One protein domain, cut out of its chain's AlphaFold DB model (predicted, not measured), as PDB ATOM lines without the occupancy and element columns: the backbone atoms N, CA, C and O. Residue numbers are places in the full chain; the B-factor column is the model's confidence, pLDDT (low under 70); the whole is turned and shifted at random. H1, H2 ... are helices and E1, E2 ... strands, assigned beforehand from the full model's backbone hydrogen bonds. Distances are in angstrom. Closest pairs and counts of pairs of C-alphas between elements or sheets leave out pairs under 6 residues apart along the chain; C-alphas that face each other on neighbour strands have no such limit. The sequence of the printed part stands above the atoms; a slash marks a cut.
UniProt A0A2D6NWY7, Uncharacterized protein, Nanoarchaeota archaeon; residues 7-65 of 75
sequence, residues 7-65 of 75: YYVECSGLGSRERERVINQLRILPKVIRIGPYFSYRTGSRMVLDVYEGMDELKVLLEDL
ATOM      1  N   TYR A   7     311.910 364.516 254.274       66.56
ATOM      2  CA  TYR A   7     312.766 364.425 255.451       66.56
ATOM      3  C   TYR A   7     314.222 364.575 255.033       66.56
ATOM      4  O   TYR A   7     314.740 363.780 254.248       66.56
ATOM      5  N   TYR A   8     314.884 365.591 255.575       67.44
ATOM      6  CA  TYR A   8     316.310 365.814 255.374       67.44
ATOM      7  C   TYR A   8     317.080 365.227 256.547       67.44
ATOM      8  O   TYR A   8     316.824 365.565 257.703       67.44
ATOM      9  N   VAL A   9     318.039 364.361 256.240       68.25
ATOM     10  CA  VAL A   9     319.016 363.878 257.209       68.25
ATOM     11  C   VAL A   9     320.364 364.469 256.831       68.25
ATOM     12  O   VAL A   9     320.946 364.139 255.794       68.25
ATOM     13  N   GLU A  10     320.853 365.373 257.674       66.69
ATOM     14  CA  GLU A  10     322.220 365.870 257.582       66.69
ATOM     15  C   GLU A  10     323.164 364.829 258.182       66.69
ATOM     16  O   GLU A  10     323.153 364.571 259.386       66.69
ATOM     17  N   CYS A  11     323.999 364.221 257.343       70.44
ATOM     18  CA  CYS A  11     325.079 363.362 257.810       70.44
ATOM     19  C   CYS A  11     326.352 364.201 257.974       70.44
ATOM     20  O   CYS A  11     327.293 364.098 257.183       70.44
ATOM     21  N   SER A  12     326.364 365.066 258.992       69.06
ATOM     22  CA  SER A  12     327.548 365.837 259.368       69.06
ATOM     23  C   SER A  12     328.546 364.959 260.135       69.06
ATOM     24  O   SER A  12     328.173 364.049 260.873       69.06
ATOM     25  N   GLY A  13     329.844 365.192 259.922       73.25
ATOM     26  CA  GLY A  13     330.908 364.499 260.659       73.25
ATOM     27  C   GLY A  13     331.356 363.142 260.103       73.25
ATOM     28  O   GLY A  13     332.237 362.532 260.702       73.25
ATOM     29  N   LEU A  14     330.832 362.684 258.957       74.81
ATOM     30  CA  LEU A  14     331.394 361.519 258.261       74.81
ATOM     31  C   LEU A  14     332.775 361.861 257.685       74.81
ATOM     32  O   LEU A  14     332.904 362.731 256.818       74.81
ATOM     33  N   GLY A  15     333.806 361.141 258.128       81.94
ATOM     34  CA  GLY A  15     335.146 361.240 257.562       81.94
ATOM     35  C   GLY A  15     335.184 360.757 256.109       81.94
ATOM     36  O   GLY A  15     334.332 359.988 255.663       81.94
ATOM     37  N   SER A  16     336.210 361.159 255.351       83.62
ATOM     38  CA  SER A  16     336.335 360.836 253.917       83.62
ATOM     39  C   SER A  16     336.191 359.338 253.604       83.62
ATOM     40  O   SER A  16     335.483 358.974 252.667       83.62
ATOM     41  N   ARG A  17     336.777 358.463 254.436       86.56
ATOM     42  CA  ARG A  17     336.642 356.998 254.319       86.56
ATOM     43  C   ARG A  17     335.213 356.494 254.533       86.56
ATOM     44  O   ARG A  17     334.794 355.541 253.884       86.56
ATOM     45  N   GLU A  18     334.476 357.088 255.463       84.56
ATOM     46  CA  GLU A  18     333.107 356.666 255.775       84.56
ATOM     47  C   GLU A  18     332.151 357.107 254.669       84.56
ATOM     48  O   GLU A  18     331.310 356.316 254.243       84.56
ATOM     49  N   ARG A  19     332.353 358.315 254.125       82.50
ATOM     50  CA  ARG A  19     331.617 358.789 252.946       82.50
ATOM     51  C   ARG A  19     331.819 357.857 251.756       82.50
ATOM     52  O   ARG A  19     330.845 357.384 251.174       82.50
ATOM     53  N   GLU A  20     333.072 357.521 251.448       84.56
ATOM     54  CA  GLU A  20     333.403 356.598 250.359       84.56
ATOM     55  C   GLU A  20     332.751 355.220 250.559       84.56
ATOM     56  O   GLU A  20     332.220 354.634 249.611       84.56
ATOM     57  N   ARG A  21     332.718 354.715 251.799       87.38
ATOM     58  CA  ARG A  21     332.038 353.458 252.132       87.38
ATOM     59  C   ARG A  21     330.535 353.527 251.854       87.38
ATOM     60  O   ARG A  21     330.016 352.605 251.227       87.38
ATOM     61  N   VAL A  22     329.852 354.588 252.285       83.69
ATOM     62  CA  VAL A  22     328.410 354.779 252.036       83.69
ATOM     63  C   VAL A  22     328.134 354.841 250.534       83.69
ATOM     64  O   VAL A  22     327.278 354.115 250.035       83.69
ATOM     65  N   ILE A  23     328.910 355.625 249.785       82.31
ATOM     66  CA  ILE A  23     328.757 355.739 248.328       82.31
ATOM     67  C   ILE A  23     328.967 354.387 247.642       82.31
ATOM     68  O   ILE A  23     328.193 354.009 246.762       82.31
ATOM     69  N   ASN A  24     329.982 353.624 248.052       85.88
ATOM     70  CA  ASN A  24     330.223 352.290 247.505       85.88
ATOM     71  C   ASN A  24     329.082 351.313 247.824       85.88
ATOM     72  O   ASN A  24     328.751 350.485 246.976       85.88
ATOM     73  N   GLN A  25     328.437 351.435 248.988       84.44
ATOM     74  CA  GLN A  25     327.234 350.665 249.307       84.44
ATOM     75  C   GLN A  25     326.034 351.085 248.450       84.44
ATOM     76  O   GLN A  25     325.314 350.220 247.959       84.44
ATOM     77  N   LEU A  26     325.837 352.381 248.197       82.06
ATOM     78  CA  LEU A  26     324.751 352.859 247.333       82.06
ATOM     79  C   LEU A  26     324.918 352.384 245.883       82.06
ATOM     80  O   LEU A  26     323.938 352.032 245.235       82.06
ATOM     81  N   ARG A  27     326.155 352.298 245.379       79.75
ATOM     82  CA  ARG A  27     326.449 351.828 244.011       79.75
ATOM     83  C   ARG A  27     326.004 350.391 243.729       79.75
ATOM     84  O   ARG A  27     325.790 350.063 242.566       79.75
ATOM     85  N   ILE A  28     325.905 349.541 244.752       82.69
ATOM     86  CA  ILE A  28     325.543 348.124 244.590       82.69
ATOM     87  C   ILE A  28     324.055 347.850 244.835       82.69
ATOM     88  O   ILE A  28     323.604 346.720 244.639       82.69
ATOM     89  N   LEU A  29     323.285 348.851 245.271       78.06
ATOM     90  CA  LEU A  29     321.860 348.674 245.514       78.06
ATOM     91  C   LEU A  29     321.103 348.510 244.181       78.06
ATOM     92  O   LEU A  29     321.318 349.274 243.233       78.06
ATOM     93  N   PRO A  30     320.182 347.534 244.085       67.81
ATOM     94  CA  PRO A  30     319.367 347.358 242.889       67.81
ATOM     95  C   PRO A  30     318.453 348.575 242.705       67.81
ATOM     96  O   PRO A  30     317.870 349.042 243.673       67.81
ATOM     97  N   LYS A  31     318.254 349.049 241.469       75.12
ATOM     98  CA  LYS A  31     317.377 350.202 241.148       75.12
ATOM     99  C   LYS A  31     317.875 351.566 241.652       75.12
ATOM    100  O   LYS A  31     317.069 352.480 241.812       75.12
ATOM    101  N   VAL A  32     319.181 351.717 241.866       79.50
ATOM    102  CA  VAL A  32     319.787 353.043 242.040       79.50
ATOM    103  C   VAL A  32     319.997 353.709 240.689       79.50
ATOM    104  O   VAL A  32     320.600 353.133 239.784       79.50
ATOM    105  N   ILE A  33     319.512 354.939 240.567       79.19
ATOM    106  CA  ILE A  33     319.795 355.833 239.449       79.19
ATOM    107  C   ILE A  33     320.919 356.764 239.894       79.19
ATOM    108  O   ILE A  33     320.816 357.416 240.929       79.19
ATOM    109  N   ARG A  34     321.997 356.838 239.110       80.62
ATOM    110  CA  ARG A  34     323.119 357.746 239.371       80.62
ATOM    111  C   ARG A  34     323.173 358.841 238.317       80.62
ATOM    112  O   ARG A  34     323.239 358.541 237.126       80.62
ATOM    113  N   ILE A  35     323.227 360.094 238.759       77.19
ATOM    114  CA  ILE A  35     323.391 361.273 237.904       77.19
ATOM    115  C   ILE A  35     324.506 362.135 238.509       77.19
ATOM    116  O   ILE A  35     324.284 362.922 239.421       77.19
ATOM    117  N   GLY A  36     325.747 361.952 238.045       80.19
ATOM    118  CA  GLY A  36     326.910 362.658 238.605       80.19
ATOM    119  C   GLY A  36     327.151 362.326 240.095       80.19
ATOM    120  O   GLY A  36     327.353 361.141 240.403       80.19
ATOM    121  N   PRO A  37     327.165 363.329 241.005       80.31
ATOM    122  CA  PRO A  37     327.307 363.140 242.456       80.31
ATOM    123  C   PRO A  37     325.992 362.757 243.166       80.31
ATOM    124  O   PRO A  37     325.962 362.639 244.388       80.31
ATOM    125  N   TYR A  38     324.900 362.594 242.417       83.75
ATOM    126  CA  TYR A  38     323.580 362.279 242.950       83.75
ATOM    127  C   TYR A  38     323.224 360.803 242.740       83.75
ATOM    128  O   TYR A  38     323.404 360.254 241.645       83.75
ATOM    129  N   PHE A  39     322.694 360.178 243.789       84.88
ATOM    130  CA  PHE A  39     322.163 358.820 243.793       84.88
ATOM    131  C   PHE A  39     320.707 358.862 244.237       84.88
ATOM    132  O   PHE A  39     320.432 359.279 245.352       84.88
ATOM    133  N   SER A  40     319.792 358.383 243.404       83.94
ATOM    134  CA  SER A  40     318.398 358.180 243.793       83.94
ATOM    135  C   SER A  40     318.112 356.692 243.895       83.94
ATOM    136  O   SER A  40     318.391 355.927 242.968       83.94
ATOM    137  N   TYR A  41     317.572 356.266 245.027       83.44
ATOM    138  CA  TYR A  41     317.213 354.888 245.309       83.44
ATOM    139  C   TYR A  41     315.733 354.800 245.650       83.44
ATOM    140  O   TYR A  41     315.275 355.349 246.648       83.44
ATOM    141  N   ARG A  42     314.972 354.044 244.855       79.75
ATOM    142  CA  ARG A  42     313.569 353.771 245.170       79.75
ATOM    143  C   ARG A  42     313.451 352.497 245.998       79.75
ATOM    144  O   ARG A  42     313.730 351.403 245.502       79.75
ATOM    145  N   THR A  43     312.976 352.637 247.231       75.56
ATOM    146  CA  THR A  43     312.706 351.514 248.132       75.56
ATOM    147  C   THR A  43     311.203 351.242 248.210       75.56
ATOM    148  O   THR A  43     310.406 352.040 248.701       75.56
ATOM    149  N   GLY A  44     310.783 350.109 247.639       74.94
ATOM    150  CA  GLY A  44     309.367 349.764 247.486       74.94
ATOM    151  C   GLY A  44     308.616 350.657 246.487       74.94
ATOM    152  O   GLY A  44     309.199 351.239 245.572       74.94
ATOM    153  N   SER A  45     307.290 350.732 246.620       70.50
ATOM    154  CA  SER A  45     306.436 351.576 245.771       70.50
ATOM    155  C   SER A  45     306.366 353.028 246.245       70.50
ATOM    156  O   SER A  45     306.072 353.904 245.432       70.50
ATOM    157  N   ARG A  46     306.651 353.278 247.525       73.69
ATOM    158  CA  ARG A  46     306.256 354.505 248.223       73.69
ATOM    159  C   ARG A  46     307.420 355.370 248.697       73.69
ATOM    160  O   ARG A  46     307.162 356.498 249.054       73.69
ATOM    161  N   MET A  47     308.666 354.901 248.704       74.69
ATOM    162  CA  MET A  47     309.780 355.689 249.245       74.69
ATOM    163  C   MET A  47     310.895 355.907 248.222       74.69
ATOM    164  O   MET A  47     311.286 354.981 247.503       74.69
ATOM    165  N   VAL A  48     311.429 357.125 248.196       82.25
ATOM    166  CA  VAL A  48     312.601 357.523 247.411       82.25
ATOM    167  C   VAL A  48     313.659 358.080 248.353       82.25
ATOM    168  O   VAL A  48     313.355 358.872 249.240       82.25
ATOM    169  N   LEU A  49     314.895 357.624 248.181       83.94
ATOM    170  CA  LEU A  49     316.060 358.070 248.925       83.94
ATOM    171  C   LEU A  49     317.044 358.733 247.963       83.94
ATOM    172  O   LEU A  49     317.645 358.065 247.124       83.94
ATOM    173  N   ASP A  50     317.234 360.025 248.132       83.94
ATOM    174  CA  ASP A  50     318.089 360.860 247.313       83.94
ATOM    175  C   ASP A  50     319.335 361.246 248.097       83.94
ATOM    176  O   ASP A  50     319.263 361.913 249.124       83.94
ATOM    177  N   VAL A  51     320.497 360.824 247.619       85.19
ATOM    178  CA  VAL A  51     321.789 361.074 248.249       85.19
ATOM    179  C   VAL A  51     322.614 361.987 247.361       85.19
ATOM    180  O   VAL A  51     322.882 361.668 246.203       85.19
ATOM    181  N   TYR A  52     323.047 363.112 247.919       85.00
ATOM    182  CA  TYR A  52     323.934 364.067 247.273       85.00
ATOM    183  C   TYR A  52     325.308 364.050 247.944       85.00
ATOM    184  O   TYR A  52     325.429 364.309 249.144       85.00
ATOM    185  N   GLU A  53     326.341 363.766 247.155       81.81
ATOM    186  CA  GLU A  53     327.740 363.886 247.560       81.81
ATOM    187  C   GLU A  53     328.245 365.314 247.300       81.81
ATOM    188  O   GLU A  53     328.501 365.708 246.161       81.81
ATOM    189  N   GLY A  54     328.378 366.104 248.368       75.88
ATOM    190  CA  GLY A  54     329.085 367.384 248.355       75.88
ATOM    191  C   GLY A  54     330.577 367.214 248.664       75.88
ATOM    192  O   GLY A  54     331.022 366.143 249.072       75.88
ATOM    193  N   MET A  55     331.365 368.285 248.510       69.38
ATOM    194  CA  MET A  55     332.815 368.249 248.781       69.38
ATOM    195  C   MET A  55     333.133 367.840 250.233       69.38
ATOM    196  O   MET A  55     334.050 367.047 250.468       69.38
ATOM    197  N   ASP A  56     332.323 368.303 251.191       74.12
ATOM    198  CA  ASP A  56     332.558 368.115 252.629       74.12
ATOM    199  C   ASP A  56     331.431 367.380 253.371       74.12
ATOM    200  O   ASP A  56     331.559 367.093 254.561       74.12
ATOM    201  N   GLU A  57     330.355 366.999 252.686       75.44
ATOM    202  CA  GLU A  57     329.167 366.430 253.326       75.44
ATOM    203  C   GLU A  57     328.404 365.465 252.412       75.44
ATOM    204  O   GLU A  57     328.481 365.541 251.185       75.44
ATOM    205  N   LEU A  58     327.641 364.562 253.030       81.25
ATOM    206  CA  LEU A  58     326.620 363.754 252.363       81.25
ATOM    207  C   LEU A  58     325.249 364.235 252.838       81.25
ATOM    208  O   LEU A  58     324.976 364.232 254.039       81.25
ATOM    209  N   LYS A  59     324.382 364.620 251.899       80.25
ATOM    210  CA  LYS A  59     322.979 364.941 252.191       80.25
ATOM    211  C   LYS A  59     322.099 363.800 251.746       80.25
ATOM    212  O   LYS A  59     322.252 363.326 250.623       80.25
ATOM    213  N   VAL A  60     321.177 363.393 252.608       81.50
ATOM    214  CA  VAL A  60     320.191 362.360 252.297       81.50
ATOM    215  C   VAL A  60     318.796 362.952 252.453       81.50
ATOM    216  O   VAL A  60     318.444 363.465 253.513       81.50
ATOM    217  N   LEU A  61     318.011 362.882 251.388       80.75
ATOM    218  CA  LEU A  61     316.600 363.222 251.352       80.75
ATOM    219  C   LEU A  61     315.801 361.919 251.275       80.75
ATOM    220  O   LEU A  61     316.033 361.100 250.392       80.75
ATOM    221  N   LEU A  62     314.865 361.734 252.197       79.19
ATOM    222  CA  LEU A  62     313.873 360.666 252.142       79.19
ATOM    223  C   LEU A  62     312.514 361.280 251.805       79.19
ATOM    224  O   LEU A  62     312.047 362.182 252.500       79.19
ATOM    225  N   GLU A  63     311.882 360.769 250.755       78.12
ATOM    226  CA  GLU A  63     310.563 361.187 250.292       78.12
ATOM    227  C   GLU A  63     309.585 360.004 250.344       78.12
ATOM    228  O   GLU A  63     309.851 358.948 249.762       78.12
ATOM    229  N   ASP A  64     308.454 360.177 251.039       77.50
ATOM    230  CA  ASP A  64     307.310 359.253 250.998       77.50
ATOM    231  C   ASP A  64     306.296 359.726 249.942       77.50
ATOM    232  O   ASP A  64     305.544 360.678 250.138       77.50
ATOM    233  N   LEU A  65     306.279 359.026 248.810       74.69
ATOM    234  CA  LEU A  65     305.441 359.262 247.637       74.69
ATOM    235  C   LEU A  65     303.963 358.915 247.835       74.69
ATOM    236  O   LEU A  65     303.194 359.006 246.879       74.69
TER     237      LEU A  65
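What this domain is: This is residues 7 to 65 of the 75 residues of an uncharacterized protein of Nanoarchaeota archaeon (UniProt A0A2D6NWY7). Picture one twisted wall of five strands, E1, E5, E4, E3 and E2, with a single helix, H1, packed slantwise over one face and the other face bare of named helices. E1 makes one edge of the wall; after H1 the chain takes up the other edge with E2 and folds back and forth through E3 and E4 to E5, which lies beside E1. The printed part has 59 residues, with one named helix and five named strands in the order E1 H1 E2 E3 E4 E5; the sheet's order is E1 - E5 - E4 - E3 - E2, all antiparallel, and the class is mixed, helices and strands. The whole is compact, with a radius of gyration of the C-alphas of 11.2 A and spans of 32 by 23 by 16 A.

How they stand to each other: Start at E1, residues 7 to 11, an edge strand; its antiparallel neighbour is E5, residues 58 to 64, where N 7 and O 62 are 2.9 A apart, within hydrogen-bond range. Next comes H1, residues 16 to 27, in which every O i to N i+4 pair is within hydrogen-bond range. Then look at E2, residues 32 to 35, the other edge strand, E3, residues 38 to 43, and E4, residues 47 to 53. E2, E3, E4 and E5 form a meander, each strand the antiparallel neighbour of the one before. In the hairpin of E2 and E3, N 33 and O 40 are 2.8 A apart; in that of E3 and E4, N 51 and O 39 are 2.7 A apart; in that of E4 and E5, N 50 and O 61 are 2.8 A apart. H1 is on the sheet at a height over the sheet of 9.7 A, together two layers, a helix on one face of a sheet. It lies over E4 and, only just, over E5, with 3 of its C-alphas there. On the local plane its line and that of E4 stand at 41 degrees, slantwise to the strands. The closest C-alphas of H1 and E5 are those of Arg 19 and Leu 58, 7.1 A apart, and of H1 and E2 those of Leu 26 and Val 32, 7.3 A. E1 and E2 are apart.

Where its parts are: Find C-alpha 7 at (312.766, 364.425, 255.451), where E1 begins its 12.6 A. H1 runs 16.6 A from C-alpha 16 at (336.335, 360.836, 253.917). E2 is 9.9 A long, E3 16.2 A, E4 19.8 A and E5 19.9 A, ending at C-alpha 64 at (307.310, 359.253, 250.998).

The domain as a whole: The C-alphas farthest apart, those of Gly 15 and Ser 45, are 32.5 A apart. The printed part has no cut, and the five links between its elements are tight. The mean pLDDT of the printed part is 78.7; look for values under 70 at residues 7 to 10, 12, 30 and 55.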